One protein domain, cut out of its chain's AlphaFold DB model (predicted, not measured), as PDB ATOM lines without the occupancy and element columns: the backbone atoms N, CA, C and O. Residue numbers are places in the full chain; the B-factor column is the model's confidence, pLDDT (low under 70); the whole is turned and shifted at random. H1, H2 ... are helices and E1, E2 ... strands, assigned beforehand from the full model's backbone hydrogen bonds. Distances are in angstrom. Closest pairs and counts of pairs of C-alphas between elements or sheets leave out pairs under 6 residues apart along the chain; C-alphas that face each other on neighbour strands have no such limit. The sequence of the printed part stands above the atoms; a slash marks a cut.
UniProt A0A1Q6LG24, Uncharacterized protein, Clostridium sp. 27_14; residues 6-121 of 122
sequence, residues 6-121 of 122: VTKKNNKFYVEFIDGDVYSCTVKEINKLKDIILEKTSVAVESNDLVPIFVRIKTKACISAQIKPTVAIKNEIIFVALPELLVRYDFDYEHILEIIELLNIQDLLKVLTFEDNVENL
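This is residues 6 to 121 of the 122 residues of an uncharacterized protein of Clostridium sp. 27_14 (UniProt A0A1Q6LG24). A small sheet of three strands makes a wall on one side of a group of five helices. H2 crosses one face of this sheet near the middle of the whole, and H4 runs side by side with H2 on its side away from the sheet; H1 leads away from the sheet and packs on H3, which packs on H5 as well. The printed part has 116 residues, with three strands and then five helices in the order E1 E2 E3 H1 H2 H3 H4 H5, mostly helix; the sheet, E1 E2 E3, is antiparallel. It is compact and rounded, with a radius of gyration of the C-alphas of 13.7 A and spans of 39 by 34 by 25 A.

E1, residues 6 to 9, E2, residues 12 to 17, and E3, residues 22 to 26, form a meander, each strand the antiparallel neighbour of the one before. E1 and E2 are a hairpin, with N 7 and O 14 2.9 A apart, within hydrogen-bond range; E2 and E3 are another, with N 15 and O 23 at 2.8 A. H1, residues 27 to 41, and H2, residues 47 to 60, make two layers with the sheet, helices on one face of it. H2 runs across the strands, at 69 degrees to E3 on the local plane, and its height over the sheet is 7.8 A. H1 and H2 touch about perpendicular, at 73 degrees, closest at the C-alphas of Ile 30 and Ser 47, 6.5 A. H3, residues 75 to 88, is the hub, touching the four other helices. Its closest C-alphas to H1 are Pro 83 and Ile 37, 5.4 A. H4, residues 93 to 102, touches H2 at a shallow tilt of 10 degrees, the same way, with the C-alphas of Ile 53 and Leu 97 closest at 5.4 A. H5, residues 105 to 112, touches H3, with the C-alphas of Leu 112 and Ala 81 closest at 5.2 A. H1 and H4 are apart. Every O i to N i+4 pair is within hydrogen-bond range in H1, H4 and H5, against 8 of 10 in H2 and 8 of 10 in H3.

E1 begins at C-alpha 6, (38.306, -112.808, -12.859), and is 10.1 A long; E2 is 16.2 A and E3 14.0 A. H1 is 20.8 A, H2 20.3 A, H3 19.9 A, H4 14.4 A and H5 10.3 A, ending at C-alpha 112, (59.687, -103.687, -17.590).

The C-alphas of Ser 42 and Ile 67, the two farthest apart, are 42.7 A apart. The printed part has no cut. The link from H2 to H3, residues 61 to 74, is long. Residues 61 to 72, 118 and 121 have pLDDT under 70.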
ATOM      1  N   VAL A   6      37.776-112.079 -11.695       92.56
ATOM      2  CA  VAL A   6      38.306-112.808 -12.859       92.56
ATOM      3  C   VAL A   6      37.290-113.847 -13.322       92.56
ATOM      4  O   VAL A   6      36.935-114.767 -12.587       92.56
ATOM      5  N   THR A   7      36.843-113.746 -14.574       94.38
ATOM      6  CA  THR A   7      35.950-114.740 -15.190       94.38
ATOM      7  C   THR A   7      36.575-115.358 -16.433       94.38
ATOM      8  O   THR A   7      37.245-114.695 -17.223       94.38
ATOM      9  N   LYS A   8      36.346-116.659 -16.644       94.62
ATOM     10  CA  LYS A   8      36.836-117.392 -17.819       94.62
ATOM     11  C   LYS A   8      35.668-117.795 -18.709       94.62
ATOM     12  O   LYS A   8      34.831-118.605 -18.318       94.62
ATOM     13  N   LYS A   9      35.622-117.268 -19.934       94.56
ATOM     14  CA  LYS A   9      34.570-117.569 -20.919       94.56
ATOM     15  C   LYS A   9      35.121-117.483 -22.336       94.56
ATOM     16  O   LYS A   9      35.936-116.619 -22.637       94.56
ATOM     17  N   ASN A  10      34.657-118.355 -23.234       93.25
ATOM     18  CA  ASN A  10      34.998-118.311 -24.665       93.25
ATOM     19  C   ASN A  10      36.518-118.233 -24.937       93.25
ATOM     20  O   ASN A  10      36.972-117.424 -25.743       93.25
ATOM     21  N   ASN A  11      37.311-119.055 -24.236       93.56
ATOM     22  CA  ASN A  11      38.778-119.102 -24.341       93.56
ATOM     23  C   ASN A  11      39.506-117.779 -24.011       93.56
ATOM     24  O   ASN A  11      40.649-117.553 -24.423       93.56
ATOM     25  N   LYS A  12      38.850-116.907 -23.243       95.94
ATOM     26  CA  LYS A  12      39.402-115.660 -22.720       95.94
ATOM     27  C   LYS A  12      39.207-115.580 -21.213       95.94
ATOM     28  O   LYS A  12      38.241-116.131 -20.679       95.94
ATOM     29  N   PHE A  13      40.120-114.876 -20.567       96.06
ATOM     30  CA  PHE A  13      39.898-114.327 -19.242       96.06
ATOM     31  C   PHE A  13      39.381-112.895 -19.380       96.06
ATOM     32  O   PHE A  13      39.854-112.154 -20.244       96.06
ATOM     33  N   TYR A  14      38.422-112.533 -18.539       94.75
ATOM     34  CA  TYR A  14      37.930-111.176 -18.348       94.75
ATOM     35  C   TYR A  14      38.227-110.768 -16.913       94.75
ATOM     36  O   TYR A  14      38.024-111.573 -16.003       94.75
ATOM     37  N   VAL A  15      38.706-109.545 -16.732       94.12
ATOM     38  CA  VAL A  15      39.027-108.967 -15.430       94.12
ATOM     39  C   VAL A  15      38.238-107.686 -15.277       94.12
ATOM     40  O   VAL A  15      38.369-106.798 -16.117       94.12
ATOM     41  N   GLU A  16      37.430-107.624 -14.231       92.44
ATOM     42  CA  GLU A  16      36.706-106.431 -13.804       92.44
ATOM     43  C   GLU A  16      37.413-105.839 -12.582       92.44
ATOM     44  O   GLU A  16      37.597-106.528 -11.572       92.44
ATOM     45  N   PHE A  17      37.850-104.587 -12.717       89.31
ATOM     46  CA  PHE A  17      38.539-103.804 -11.690       89.31
ATOM     47  C   PHE A  17      37.551-102.878 -10.956       89.31
ATOM     48  O   PHE A  17      36.462-102.592 -11.451       89.31
ATOM     49  N   ILE A  18      37.928-102.384  -9.769       84.56
ATOM     50  CA  ILE A  18      37.066-101.519  -8.929       84.56
ATOM     51  C   ILE A  18      36.679-100.212  -9.623       84.56
ATOM     52  O   ILE A  18      35.594 -99.683  -9.387       84.56
ATOM     53  N   ASP A  19      37.564 -99.680 -10.463       80.00
ATOM     54  CA  ASP A  19      37.310 -98.469 -11.249       80.00
ATOM     55  C   ASP A  19      36.226 -98.674 -12.328       80.00
ATOM     56  O   ASP A  19      35.810 -97.712 -12.974       80.00
ATOM     57  N   GLY A  20      35.709 -99.901 -12.467       81.81
ATOM     58  CA  GLY A  20      34.692-100.295 -13.436       81.81
ATOM     59  C   GLY A  20      35.283-100.718 -14.777       81.81
ATOM     60  O   GLY A  20      34.531-101.066 -15.692       81.81
ATOM     61  N   ASP A  21      36.612-100.709 -14.910       86.06
ATOM     62  CA  ASP A  21      37.262-101.144 -16.129       86.06
ATOM     63  C   ASP A  21      37.146-102.661 -16.301       86.06
ATOM     64  O   ASP A  21      37.417-103.450 -15.390       86.06
ATOM     65  N   VAL A  22      36.817-103.082 -17.524       89.50
ATOM     66  CA  VAL A  22      36.761-104.497 -17.895       89.50
ATOM     67  C   VAL A  22      37.733-104.781 -19.030       89.50
ATOM     68  O   VAL A  22      37.542-104.349 -20.171       89.50
ATOM     69  N   TYR A  23      38.756-105.579 -18.736       92.12
ATOM     70  CA  TYR A  23      39.787-105.970 -19.696       92.12
ATOM     71  C   TYR A  23      39.790-107.469 -19.956       92.12
ATOM     72  O   TYR A  23      39.207-108.258 -19.216       92.12
ATOM     73  N   SER A  24      40.442-107.887 -21.043       92.94
ATOM     74  CA  SER A  24      40.537-109.306 -21.377       92.94
ATOM     75  C   SER A  24      41.859-109.696 -22.025       92.94
ATOM     76  O   SER A  24      42.497-108.910 -22.729       92.94
ATOM     77  N   CYS A  25      42.233-110.958 -21.831       93.88
ATOM     78  CA  CYS A  25      43.314-111.623 -22.553       93.88
ATOM     79  C   CYS A  25      42.912-113.052 -22.929       93.88
ATOM     80  O   CYS A  25      41.924-113.606 -22.440       93.88
ATOM     81  N   THR A  26      43.655-113.658 -23.850       96.00
ATOM     82  CA  THR A  26      43.393-115.041 -24.249       96.00
ATOM     83  C   THR A  26      43.967-116.018 -23.227       96.00
ATOM     84  O   THR A  26      45.050-115.809 -22.686       96.00
ATOM     85  N   VAL A  27      43.285-117.147 -23.018       95.62
ATOM     86  CA  VAL A  27      43.796-118.231 -22.155       95.62
ATOM     87  C   VAL A  27      45.164-118.724 -22.646       95.62
ATOM     88  O   VAL A  27      46.026-119.064 -21.844       95.62
ATOM     89  N   LYS A  28      45.393-118.704 -23.965       95.69
ATOM     90  CA  LYS A  28      46.671-119.078 -24.585       95.69
ATOM     91  C   LYS A  28      47.837-118.195 -24.122       95.69
ATOM     92  O   LYS A  28      48.918-118.723 -23.889       95.69
ATOM     93  N   GLU A  29      47.639-116.878 -24.011       95.12
ATOM     94  CA  GLU A  29      48.681-115.951 -23.538       95.12
ATOM     95  C   GLU A  29      49.061-116.243 -22.084       95.12
ATOM     96  O   GLU A  29      50.244-116.342 -21.771       95.12
ATOM     97  N   ILE A  30      48.064-116.446 -21.219       96.56
ATOM     98  CA  ILE A  30      48.288-116.716 -19.794       96.56
ATOM     99  C   ILE A  30      48.936-118.081 -19.573       96.56
ATOM    100  O   ILE A  30      49.865-118.183 -18.781       96.56
ATOM    101  N   ASN A  31      48.513-119.115 -20.304       96.00
ATOM    102  CA  ASN A  31      49.159-120.426 -20.225       96.00
ATOM    103  C   ASN A  31      50.631-120.344 -20.645       96.00
ATOM    104  O   ASN A  31      51.487-120.861 -19.942       96.00
ATOM    105  N   LYS A  32      50.938-119.622 -21.732       96.44
ATOM    106  CA  LYS A  32      52.326-119.410 -22.159       96.44
ATOM    107  C   LYS A  32      53.157-118.713 -21.077       96.44
ATOM    108  O   LYS A  32      54.284-119.117 -20.827       96.44
ATOM    109  N   LEU A  33      52.621-117.665 -20.452       96.25
ATOM    110  CA  LEU A  33      53.298-116.969 -19.356       96.25
ATOM    111  C   LEU A  33      53.523-117.896 -18.153       96.25
ATOM    112  O   LEU A  33      54.617-117.914 -17.598       96.25
ATOM    113  N   LYS A  34      52.514-118.688 -17.781       96.31
ATOM    114  CA  LYS A  34      52.611-119.680 -16.708       96.31
ATOM    115  C   LYS A  34      53.713-120.707 -16.981       96.31
ATOM    116  O   LYS A  34      54.502-120.981 -16.082       96.31
ATOM    117  N   ASP A  35      53.801-121.218 -18.208       96.62
ATOM    118  CA  ASP A  35      54.852-122.160 -18.605       96.62
ATOM    119  C   ASP A  35      56.247-121.522 -18.471       96.62
ATOM    120  O   ASP A  35      57.152-122.136 -17.914       96.62
ATOM    121  N   ILE A  36      56.402-120.261 -18.896       96.25
ATOM    122  CA  ILE A  36      57.659-119.504 -18.762       96.25
ATOM    123  C   ILE A  36      58.042-119.297 -17.290       96.25
ATOM    124  O   ILE A  36      59.209-119.454 -16.934       96.25
ATOM    125  N   ILE A  37      57.083-118.929 -16.431       95.94
ATOM    126  CA  ILE A  37      57.332-118.744 -14.994       95.94
ATOM    127  C   ILE A  37      57.786-120.066 -14.377       95.94
ATOM    128  O   ILE A  37      58.795-120.087 -13.673       95.94
ATOM    129  N   LEU A  38      57.091-121.164 -14.680       96.00
ATOM    130  CA  LEU A  38      57.441-122.487 -14.177       96.00
ATOM    131  C   LEU A  38      58.845-122.913 -14.632       96.00
ATOM    132  O   LEU A  38      59.624-123.391 -13.815       96.00
ATOM    133  N   GLU A  39      59.188-122.700 -15.904       95.88
ATOM    134  CA  GLU A  39      60.507-123.031 -16.453       95.88
ATOM    135  C   GLU A  39      61.632-122.214 -15.799       95.88
ATOM    136  O   GLU A  39      62.670-122.766 -15.442       95.88
ATOM    137  N   LYS A  40      61.426-120.905 -15.609       93.31
ATOM    138  CA  LYS A  40      62.447-120.008 -15.047       93.31
ATOM    139  C   LYS A  40      62.629-120.154 -13.540       93.31
ATOM    140  O   LYS A  40      63.749-120.064 -13.047       93.31
ATOM    141  N   THR A  41      61.530-120.300 -12.811       92.56
ATOM    142  CA  THR A  41      61.512-120.143 -11.347       92.56
ATOM    143  C   THR A  41      61.295-121.459 -10.609       92.56
ATOM    144  O   THR A  41      61.531-121.525  -9.408       92.56
ATOM    145  N   SER A  42      60.859-122.517 -11.306       91.38
ATOM    146  CA  SER A  42      60.378-123.774 -10.707       91.38
ATOM    147  C   SER A  42      59.170-123.613  -9.770       91.38
ATOM    148  O   SER A  42      58.833-124.546  -9.041       91.38
ATOM    149  N   VAL A  43      58.486-122.463  -9.805       91.62
ATOM    150  CA  VAL A  43      57.282-122.183  -9.014       91.62
ATOM    151  C   VAL A  43      56.045-122.349  -9.891       91.62
ATOM    152  O   VAL A  43      55.924-121.749 -10.961       91.62
ATOM    153  N   ALA A  44      55.108-123.181  -9.438       92.06
ATOM    154  CA  ALA A  44      53.805-123.315 -10.075       92.06
ATOM    155  C   ALA A  44      52.890-122.170  -9.628       92.06
ATOM    156  O   ALA A  44      52.751-121.911  -8.437       92.06
ATOM    157  N   VAL A  45      52.251-121.518 -10.596       93.19
ATOM    158  CA  VAL A  45      51.396-120.346 -10.368       93.19
ATOM    159  C   VAL A  45      49.997-120.564 -10.943       93.19
ATOM    160  O   VAL A  45      49.815-121.303 -11.927       93.19
ATOM    161  N   GLU A  46      48.997-119.921 -10.345       93.12
ATOM    162  CA  GLU A  46      47.613-119.989 -10.802       93.12
ATOM    163  C   GLU A  46      47.301-118.888 -11.816       93.12
ATOM    164  O   GLU A  46      47.820-117.775 -11.775       93.12
ATOM    165  N   SER A  47      46.439-119.203 -12.786       91.94
ATOM    166  CA  SER A  47      46.098-118.237 -13.835       91.94
ATOM    167  C   SER A  47      45.396-117.004 -13.272       91.94
ATOM    168  O   SER A  47      45.636-115.908 -13.767       91.94
ATOM    169  N   ASN A  48      44.544-117.179 -12.260       92.31
ATOM    170  CA  ASN A  48      43.731-116.098 -11.704       92.31
ATOM    171  C   ASN A  48      44.575-114.993 -11.056       92.31
ATOM    172  O   ASN A  48      44.155-113.843 -11.110       92.31
ATOM    173  N   ASP A  49      45.764-115.320 -10.551       93.38
ATOM    174  CA  ASP A  49      46.666-114.351  -9.913       93.38
ATOM    175  C   ASP A  49      47.462-113.553 -10.958       93.38
ATOM    176  O   ASP A  49      47.728-112.363 -10.809       93.38
ATOM    177  N   LEU A  50      47.796-114.192 -12.086       94.44
ATOM    178  CA  LEU A  50      48.561-113.570 -13.171       94.44
ATOM    179  C   LEU A  50      47.722-112.667 -14.075       94.44
ATOM    180  O   LEU A  50      48.237-111.687 -14.622       94.44
ATOM    181  N   VAL A  51      46.460-113.040 -14.321       95.50
ATOM    182  CA  VAL A  51      45.618-112.363 -15.318       95.50
ATOM    183  C   VAL A  51      45.495-110.863 -15.021       95.50
ATOM    184  O   VAL A  51      45.730-110.101 -15.963       95.50
ATOM    185  N   PRO A  52      45.174-110.412 -13.788       95.12
ATOM    186  CA  PRO A  52      45.006-108.990 -13.487       95.12
ATOM    187  C   PRO A  52      46.259-108.167 -13.799       95.12
ATOM    188  O   PRO A  52      46.179-107.167 -14.514       95.12
ATOM    189  N   ILE A  53      47.428-108.650 -13.369       94.69
ATOM    190  CA  ILE A  53      48.722-108.005 -13.621       94.69
ATOM    191  C   ILE A  53      48.985-107.899 -15.128       94.69
ATOM    192  O   ILE A  53      49.270-106.821 -15.656       94.69
ATOM    193  N   PHE A  54      48.836-109.014 -15.848       94.25
ATOM    194  CA  PHE A  54      49.104-109.071 -17.283       94.25
ATOM    195  C   PHE A  54      48.213-108.110 -18.081       94.25
ATOM    196  O   PHE A  54      48.703-107.375 -18.947       94.25
ATOM    197  N   VAL A  55      46.900-108.099 -17.812       92.12
ATOM    198  CA  VAL A  55      45.976-107.220 -18.544       92.12
ATOM    199  C   VAL A  55      46.193-105.755 -18.195       92.12
ATOM    200  O   VAL A  55      46.045-104.912 -19.084       92.12
ATOM    201  N   ARG A  56      46.591-105.424 -16.961       90.06
ATOM    202  CA  ARG A  56      46.822-104.029 -16.581       90.06
ATOM    203  C   ARG A  56      48.070-103.447 -17.233       90.06
ATOM    204  O   ARG A  56      47.993-102.374 -17.830       90.06
ATOM    205  N   ILE A  57      49.176-104.194 -17.252       90.19
ATOM    206  CA  ILE A  57      50.387-103.796 -17.990       90.19
ATOM    207  C   ILE A  57      50.051-103.537 -19.466       90.19
ATOM    208  O   ILE A  57      50.418-102.507 -20.035       90.19
ATOM    209  N   LYS A  58      49.300-104.452 -20.089       87.44
ATOM    210  CA  LYS A  58      48.913-104.356 -21.503       87.44
ATOM    211  C   LYS A  58      48.027-103.141 -21.807       87.44
ATOM    212  O   LYS A  58      48.084-102.604 -22.912       87.44
ATOM    213  N   THR A  59      47.186-102.725 -20.865       81.81
ATOM    214  CA  THR A  59      46.152-101.697 -21.080       81.81
ATOM    215  C   THR A  59      46.619-100.297 -20.718       81.81
ATOM    216  O   THR A  59      46.273 -99.359 -21.439       81.81
ATOM    217  N   LYS A  60      47.503-100.140 -19.724       78.88
ATOM    218  CA  LYS A  60      48.158 -98.852 -19.423       78.88
ATOM    219  C   LYS A  60      48.898 -98.260 -20.624       78.88
ATOM    220  O   LYS A  60      48.933 -97.045 -20.793       78.88
ATOM    221  N   ALA A  61      49.399 -99.111 -21.517       59.38
ATOM    222  CA  ALA A  61      50.011 -98.704 -22.778       59.38
ATOM    223  C   ALA A  61      49.033 -98.110 -23.817       59.38
ATOM    224  O   ALA A  61      49.456 -97.431 -24.753       59.38
ATOM    225  N   CYS A  62      47.731 -98.376 -23.682       55.41
ATOM    226  CA  CYS A  62      46.721 -98.113 -24.711       55.41
ATOM    227  C   CYS A  62      45.828 -96.891 -24.425       55.41
ATOM    228  O   CYS A  62      45.240 -96.354 -25.361       55.41
ATOM    229  N   ILE A  63      45.720 -96.429 -23.172       50.66
ATOM    230  CA  ILE A  63      44.718 -95.421 -22.753       50.66
ATOM    231  C   ILE A  63      45.167 -93.963 -23.008       50.66
ATOM    232  O   ILE A  63      44.343 -93.055 -23.048       50.66
ATOM    233  N   SER A  64      46.440 -93.706 -23.328       42.56
ATOM    234  CA  SER A  64      46.948 -92.355 -23.667       42.56
ATOM    235  C   SER A  64      46.659 -91.919 -25.124       42.56
ATOM    236  O   SER A  64      47.417 -91.160 -25.735       42.56
ATOM    237  N   ALA A  65      45.580 -92.412 -25.730       44.34
ATOM    238  CA  ALA A  65      45.280 -92.237 -27.149       44.34
ATOM    239  C   ALA A  65      44.406 -91.003 -27.442       44.34
ATOM    240  O   ALA A  65      43.322 -91.123 -28.007       44.34
ATOM    241  N   GLN A  66      44.902 -89.802 -27.128       47.91
ATOM    242  CA  GLN A  66      44.454 -88.609 -27.863       47.91
ATOM    243  C   GLN A  66      45.569 -87.890 -28.627       47.91
ATOM    244  O   GLN A  66      45.255 -87.294 -29.653       47.91
ATOM    245  N   ILE A  67      46.858 -87.967 -28.254       45.16
ATOM    246  CA  ILE A  67      47.914 -87.252 -29.001       45.16
ATOM    247  C   ILE A  67      49.291 -87.966 -28.902       45.16
ATOM    248  O   ILE A  67      50.030 -87.739 -27.955       45.16
ATOM    249  N   LYS A  68      49.676 -88.719 -29.954       35.84
ATOM    250  CA  LYS A  68      51.049 -89.203 -30.307       35.84
ATOM    251  C   LYS A  68      51.699 -90.328 -29.451       35.84
ATOM    252  O   LYS A  68      51.245 -90.642 -28.363       35.84
ATOM    253  N   PRO A  69      52.776 -90.942 -29.988       43.59
ATOM    254  CA  PRO A  69      52.814 -92.309 -30.510       43.59
ATOM    255  C   PRO A  69      52.752 -93.400 -29.423       43.59
ATOM    256  O   PRO A  69      53.469 -93.376 -28.428       43.59
ATOM    257  N   THR A  70      51.914 -94.398 -29.676       45.25
ATOM    258  CA  THR A  70      51.626 -95.552 -28.823       45.25
ATOM    259  C   THR A  70      52.860 -96.441 -28.654       45.25
ATOM    260  O   THR A  70      53.209 -97.205 -29.556       45.25
ATOM    261  N   VAL A  71      53.511 -96.404 -27.490       53.12
ATOM    262  CA  VAL A  71      54.392 -97.509 -27.088       53.12
ATOM    263  C   VAL A  71      53.483 -98.621 -26.584       53.12
ATOM    264  O   VAL A  71      53.209 -98.730 -25.395       53.12
ATOM    265  N   ALA A  72      52.954 -99.423 -27.507       66.38
ATOM    266  CA  ALA A  72      52.286-100.659 -27.132       66.38
ATOM    267  C   ALA A  72      53.326-101.566 -26.460       66.38
ATOM    268  O   ALA A  72      54.289-101.989 -27.108       66.38
ATOM    269  N   ILE A  73      53.148-101.849 -25.166       79.44
ATOM    270  CA  ILE A  73      53.993-102.811 -24.460       79.44
ATOM    271  C   ILE A  73      53.751-104.172 -25.105       79.44
ATOM    272  O   ILE A  73      52.654-104.730 -25.060       79.44
ATOM    273  N   LYS A  74      54.787-104.679 -25.768       85.19
ATOM    274  CA  LYS A  74      54.729-105.957 -26.466       85.19
ATOM    275  C   LYS A  74      54.658-107.100 -25.455       85.19
ATOM    276  O   LYS A  74      55.350-107.068 -24.440       85.19
ATOM    277  N   ASN A  75      53.882-108.137 -25.765       89.12
ATOM    278  CA  ASN A  75      53.757-109.316 -24.905       89.12
ATOM    279  C   ASN A  75      55.120-109.951 -24.600       89.12
ATOM    280  O   ASN A  75      55.318-110.457 -23.503       89.12
ATOM    281  N   GLU A  76      56.063-109.910 -25.546       89.62
ATOM    282  CA  GLU A  76      57.418-110.427 -25.350       89.62
ATOM    283  C   GLU A  76      58.141-109.732 -24.192       89.62
ATOM    284  O   GLU A  76      58.825-110.405 -23.431       89.62
ATOM    285  N   ILE A  77      57.949-108.417 -24.024       89.69
ATOM    286  CA  ILE A  77      58.526-107.670 -22.900       89.69
ATOM    287  C   ILE A  77      57.900-108.168 -21.599       89.69
ATOM    288  O   ILE A  77      58.620-108.520 -20.675       89.69
ATOM    289  N   ILE A  78      56.569-108.292 -21.547       92.56
ATOM    290  CA  ILE A  78      55.849-108.757 -20.348       92.56
ATOM    291  C   ILE A  78      56.270-110.182 -19.965       92.56
ATOM    292  O   ILE A  78      56.497-110.465 -18.794       92.56
ATOM    293  N   PHE A  79      56.415-111.078 -20.946       93.94
ATOM    294  CA  PHE A  79      56.823-112.468 -20.723       93.94
ATOM    295  C   PHE A  79      58.248-112.607 -20.178       93.94
ATOM    296  O   PHE A  79      58.552-113.615 -19.546       93.94
ATOM    297  N   VAL A  80      59.113-111.620 -20.413       92.25
ATOM    298  CA  VAL A  80      60.453-111.573 -19.818       92.25
ATOM    299  C   VAL A  80      60.415-110.861 -18.466       92.25
ATOM    300  O   VAL A  80      61.013-111.362 -17.518       92.25
ATOM    301  N   ALA A  81      59.691-109.743 -18.384       92.31
ATOM    302  CA  ALA A  81      59.633-108.845 -17.238       92.31
ATOM    303  C   ALA A  81      58.946-109.447 -16.012       92.31
ATOM    304  O   ALA A  81      59.481-109.440 -14.904       92.31
ATOM    305  N   LEU A  82      57.743-109.980 -16.218       93.25
ATOM    306  CA  LEU A  82      56.861-110.387 -15.134       93.25
ATOM    307  C   LEU A  82      57.422-111.539 -14.277       93.25
ATOM    308  O   LEU A  82      57.325-111.427 -13.061       93.25
ATOM    309  N   PRO A  83      58.057-112.596 -14.827       94.56
ATOM    310  CA  PRO A  83      58.702-113.616 -13.997       94.56
ATOM    311  C   PRO A  83      59.771-113.049 -13.051       94.56
ATOM    312  O   PRO A  83      59.827-113.435 -11.891       94.56
ATOM    313  N   GLU A  84      60.598-112.119 -13.528       92.69
ATOM    314  CA  GLU A  84      61.663-111.515 -12.716       92.69
ATOM    315  C   GLU A  84      61.086-110.580 -11.639       92.69
ATOM    316  O   GLU A  84      61.565-110.574 -10.506       92.69
ATOM    317  N   LEU A  85      60.029-109.822 -11.966       91.88
ATOM    318  CA  LEU A  85      59.304-109.008 -10.984       91.88
ATOM    319  C   LEU A  85      58.675-109.878  -9.897       91.88
ATOM    320  O   LEU A  85      58.821-109.569  -8.720       91.88
ATOM    321  N   LEU A  86      58.036-110.985 -10.279       93.50
ATOM    322  CA  LEU A  86      57.460-111.935  -9.329       93.50
ATOM    323  C   LEU A  86      58.522-112.481  -8.374       93.50
ATOM    324  O   LEU A  86      58.312-112.454  -7.171       93.50
ATOM    325  N   VAL A  87      59.684-112.896  -8.881       93.12
ATOM    326  CA  VAL A  87      60.788-113.371  -8.030       93.12
ATOM    327  C   VAL A  87      61.292-112.273  -7.092       93.12
ATOM    328  O   VAL A  87      61.546-112.536  -5.919       93.12
ATOM    329  N   ARG A  88      61.435-111.038  -7.585       90.44
ATOM    330  CA  ARG A  88      61.917-109.906  -6.780       90.44
ATOM    331  C   ARG A  88      60.986-109.567  -5.614       90.44
ATOM    332  O   ARG A  88      61.483-109.161  -4.568       90.44
ATOM    333  N   TYR A  89      59.682-109.741  -5.797       91.50
ATOM    334  CA  TYR A  89      58.655-109.456  -4.793       91.50
ATOM    335  C   TYR A  89      58.081-110.730  -4.153       91.50
ATOM    336  O   TYR A  89      56.948-110.715  -3.696       91.50
ATOM    337  N   ASP A  90      58.836-111.837  -4.143       92.88
ATOM    338  CA  ASP A  90      58.455-113.116  -3.511       92.88
ATOM    339  C   ASP A  90      57.038-113.609  -3.877       92.88
ATOM    340  O   ASP A  90      56.295-114.146  -3.058       92.88
ATOM    341  N   PHE A  91      56.657-113.408  -5.140       93.62
ATOM    342  CA  PHE A  91      55.341-113.730  -5.695       93.62
ATOM    343  C   PHE A  91      54.166-113.029  -4.983       93.62
ATOM    344  O   PHE A  91      53.045-113.536  -4.998       93.62
ATOM    345  N   ASP A  92      54.384-111.841  -4.419       93.50
ATOM    346  CA  ASP A  92      53.321-110.980  -3.896       93.50
ATOM    347  C   ASP A  92      52.545-110.306  -5.047       93.50
ATOM    348  O   ASP A  92      52.856-109.203  -5.509       93.50
ATOM    349  N   TYR A  93      51.549-111.023  -5.574       92.69
ATOM    350  CA  TYR A  93      50.754-110.595  -6.730       92.69
ATOM    351  C   TYR A  93      49.956-109.315  -6.474       92.69
ATOM    352  O   TYR A  93      49.845-108.479  -7.375       92.69
ATOM    353  N   GLU A  94      49.392-109.166  -5.272       90.69
ATOM    354  CA  GLU A  94      48.616-107.980  -4.905       90.69
ATOM    355  C   GLU A  94      49.528-106.756  -4.882       90.69
ATOM    356  O   GLU A  94      49.230-105.760  -5.544       90.69
ATOM    357  N   HIS A  95      50.692-106.870  -4.238       91.12
ATOM    358  CA  HIS A  95      51.658-105.783  -4.179       91.12
ATOM    359  C   HIS A  95      52.183-105.377  -5.564       91.12
ATOM    360  O   HIS A  95      52.224-104.191  -5.895       91.12
ATOM    361  N   ILE A  96      52.532-106.346  -6.418       92.06
ATOM    362  CA  ILE A  96      52.978-106.073  -7.795       92.06
ATOM    363  C   ILE A  96      51.889-105.355  -8.595       92.06
ATOM    364  O   ILE A  96      52.190-104.445  -9.372       92.06
ATOM    365  N   LEU A  97      50.627-105.757  -8.435       92.25
ATOM    366  CA  LEU A  97      49.527-105.093  -9.115       92.25
ATOM    367  C   LEU A  97      49.357-103.652  -8.623       92.25
ATOM    368  O   LEU A  97      49.293-102.753  -9.457       92.25
ATOM    369  N   GLU A  98      49.336-103.421  -7.307       89.44
ATOM    370  CA  GLU A  98      49.252-102.077  -6.716       89.44
ATOM    371  C   GLU A  98      50.362-101.160  -7.238       89.44
ATOM    372  O   GLU A  98      50.110-100.043  -7.686       89.44
ATOM    373  N   ILE A  99      51.591-101.668  -7.270       87.88
ATOM    374  CA  ILE A  99      52.741-101.010  -7.884       87.88
ATOM    375  C   ILE A  99      52.443-100.603  -9.331       87.88
ATOM    376  O   ILE A  99      52.628 -99.445  -9.714       87.88
ATOM    377  N   ILE A 100      51.984-101.548 -10.155       89.31
ATOM    378  CA  ILE A 100      51.732-101.305 -11.577       89.31
ATOM    379  C   ILE A 100      50.649-100.245 -11.744       89.31
ATOM    380  O   ILE A 100      50.747 -99.445 -12.674       89.31
ATOM    381  N   GLU A 101      49.651-100.198 -10.859       87.25
ATOM    382  CA  GLU A 101      48.608 -99.166 -10.823       87.25
ATOM    383  C   GLU A 101      49.148 -97.770 -10.493       87.25
ATOM    384  O   GLU A 101      48.679 -96.789 -11.076       87.25
ATOM    385  N   LEU A 102      50.168 -97.662  -9.644       87.69
ATOM    386  CA  LEU A 102      50.756 -96.375  -9.261       87.69
ATOM    387  C   LEU A 102      51.681 -95.793 -10.338       87.69
ATOM    388  O   LEU A 102      51.727 -94.576 -10.525       87.69
ATOM    389  N   LEU A 103      52.386 -96.642 -11.090       86.69
ATOM    390  CA  LEU A 103      53.352 -96.185 -12.093       86.69
ATOM    391  C   LEU A 103      52.682 -95.528 -13.312       86.69
ATOM    392  O   LEU A 103      51.702 -96.033 -13.875       86.69
ATOM    393  N   ASN A 104      53.256 -94.422 -13.797       85.44
ATOM    394  CA  ASN A 104      52.917 -93.897 -15.122       85.44
ATOM    395  C   ASN A 104      53.526 -94.786 -16.230       85.44
ATOM    396  O   ASN A 104      54.317 -95.690 -15.968       85.44
ATOM    397  N   ILE A 105      53.173 -94.536 -17.495       83.62
ATOM    398  CA  ILE A 105      53.631 -95.375 -18.616       83.62
ATOM    399  C   ILE A 105      55.157 -95.369 -18.813       83.62
ATOM    400  O   ILE A 105      55.715 -96.387 -19.214       83.62
ATOM    401  N   GLN A 106      55.838 -94.250 -18.548       83.19
ATOM    402  CA  GLN A 106      57.291 -94.146 -18.719       83.19
ATOM    403  C   GLN A 106      58.021 -94.936 -17.635       83.19
ATOM    404  O   GLN A 106      58.938 -95.691 -17.948       83.19
ATOM    405  N   ASP A 107      57.583 -94.812 -16.386       86.88
ATOM    406  CA  ASP A 107      58.191 -95.529 -15.267       86.88
ATOM    407  C   ASP A 107      57.863 -97.024 -15.318       86.88
ATOM    408  O   ASP A 107      58.744 -97.853 -15.108       86.88
ATOM    409  N   LEU A 108      56.649 -97.391 -15.745       88.12
ATOM    410  CA  LEU A 108      56.316 -98.785 -16.036       88.12
ATOM    411  C   LEU A 108      57.243 -99.367 -17.112       88.12
ATOM    412  O   LEU A 108      57.713-100.491 -16.966       88.12
ATOM    413  N   LEU A 109      57.541 -98.618 -18.179       86.31
ATOM    414  CA  LEU A 109      58.481 -99.078 -19.202       86.31
ATOM    415  C   LEU A 109      59.885 -99.306 -18.630       86.31
ATOM    416  O   LEU A 109      60.448-100.353 -18.927       86.31
ATOM    417  N   LYS A 110      60.407 -98.409 -17.781       85.88
ATOM    418  CA  LYS A 110      61.717 -98.595 -17.120       85.88
ATOM    419  C   LYS A 110      61.758 -99.849 -16.249       85.88
ATOM    420  O   LYS A 110      62.738-100.589 -16.277       85.88
ATOM    421  N   VAL A 111      60.687-100.118 -15.498       86.50
ATOM    422  CA  VAL A 111      60.572-101.341 -14.685       86.50
ATOM    423  C   VAL A 111      60.573-102.580 -15.575       86.50
ATOM    424  O   VAL A 111      61.281-103.547 -15.302       86.50
ATOM    425  N   LEU A 112      59.805-102.557 -16.666       88.00
ATOM    426  CA  LEU A 112      59.687-103.687 -17.590       88.00
ATOM    427  C   LEU A 112      60.944-103.909 -18.446       88.00
ATOM    428  O   LEU A 112      61.136-105.013 -18.955       88.00
ATOM    429  N   THR A 113      61.788-102.888 -18.619       86.12
ATOM    430  CA  THR A 113      63.128-103.012 -19.216       86.12
ATOM    431  C   THR A 113      64.222-103.274 -18.183       86.12
ATOM    432  O   THR A 113      65.381-103.423 -18.566       86.12
ATOM    433  N   PHE A 114      63.858-103.408 -16.900       79.56
ATOM    434  CA  PHE A 114      64.765-103.619 -15.767       79.56
ATOM    435  C   PHE A 114      65.825-102.531 -15.588       79.56
ATOM    436  O   PHE A 114      66.894-102.788 -15.035       79.56
ATOM    437  N   GLU A 115      65.538-101.320 -16.056       74.94
ATOM    438  CA  GLU A 115      66.415-100.164 -15.878       74.94
ATOM    439  C   GLU A 115      66.372 -99.646 -14.437       74.94
ATOM    440  O   GLU A 115      67.394 -99.203 -13.923       74.94
ATOM    441  N   ASP A 116      65.221 -99.772 -13.771       73.31
ATOM    442  CA  ASP A 116      65.011 -99.339 -12.392       73.31
ATOM    443  C   ASP A 116      64.220-100.375 -11.580       73.31
ATOM    444  O   ASP A 116      63.416-101.153 -12.104       73.31
ATOM    445  N   ASN A 117      64.436-100.368 -10.264       71.00
ATOM    446  CA  ASN A 117      63.558-101.061  -9.325       71.00
ATOM    447  C   ASN A 117      62.294-100.227  -9.115       71.00
ATOM    448  O   ASN A 117      62.370 -99.002  -9.075       71.00
ATOM    449  N   VAL A 118      61.152-100.883  -8.903       68.56
ATOM    450  CA  VAL A 118      59.882-100.185  -8.657       68.56
ATOM    451  C   VAL A 118      59.998 -99.210  -7.484       68.56
ATOM    452  O   VAL A 118      59.533 -98.082  -7.584       68.56
ATOM    453  N   GLU A 119      60.633 -99.630  -6.389       70.00
ATOM    454  CA  GLU A 119      60.789 -98.829  -5.166       70.00
ATOM    455  C   GLU A 119      61.532 -97.509  -5.397       70.00
ATOM    456  O   GLU A 119      61.326 -96.556  -4.658       70.00
ATOM    457  N   ASN A 120      62.375 -97.434  -6.430       73.38
ATOM    458  CA  ASN A 120      63.106 -96.213  -6.766       73.38
ATOM    459  C   ASN A 120      62.254 -95.211  -7.565       73.38
ATOM    460  O   ASN A 120      62.710 -94.098  -7.824       73.38
ATOM    461  N   LEU A 121      61.063 -95.622  -8.012       60.41
ATOM    462  CA  LEU A 121      60.178 -94.863  -8.899       60.41
ATOM    463  C   LEU A 121      58.895 -94.379  -8.200       60.41
ATOM    464  O   LEU A 121      58.102 -93.679  -8.832       60.41
TER     465      LEU A 121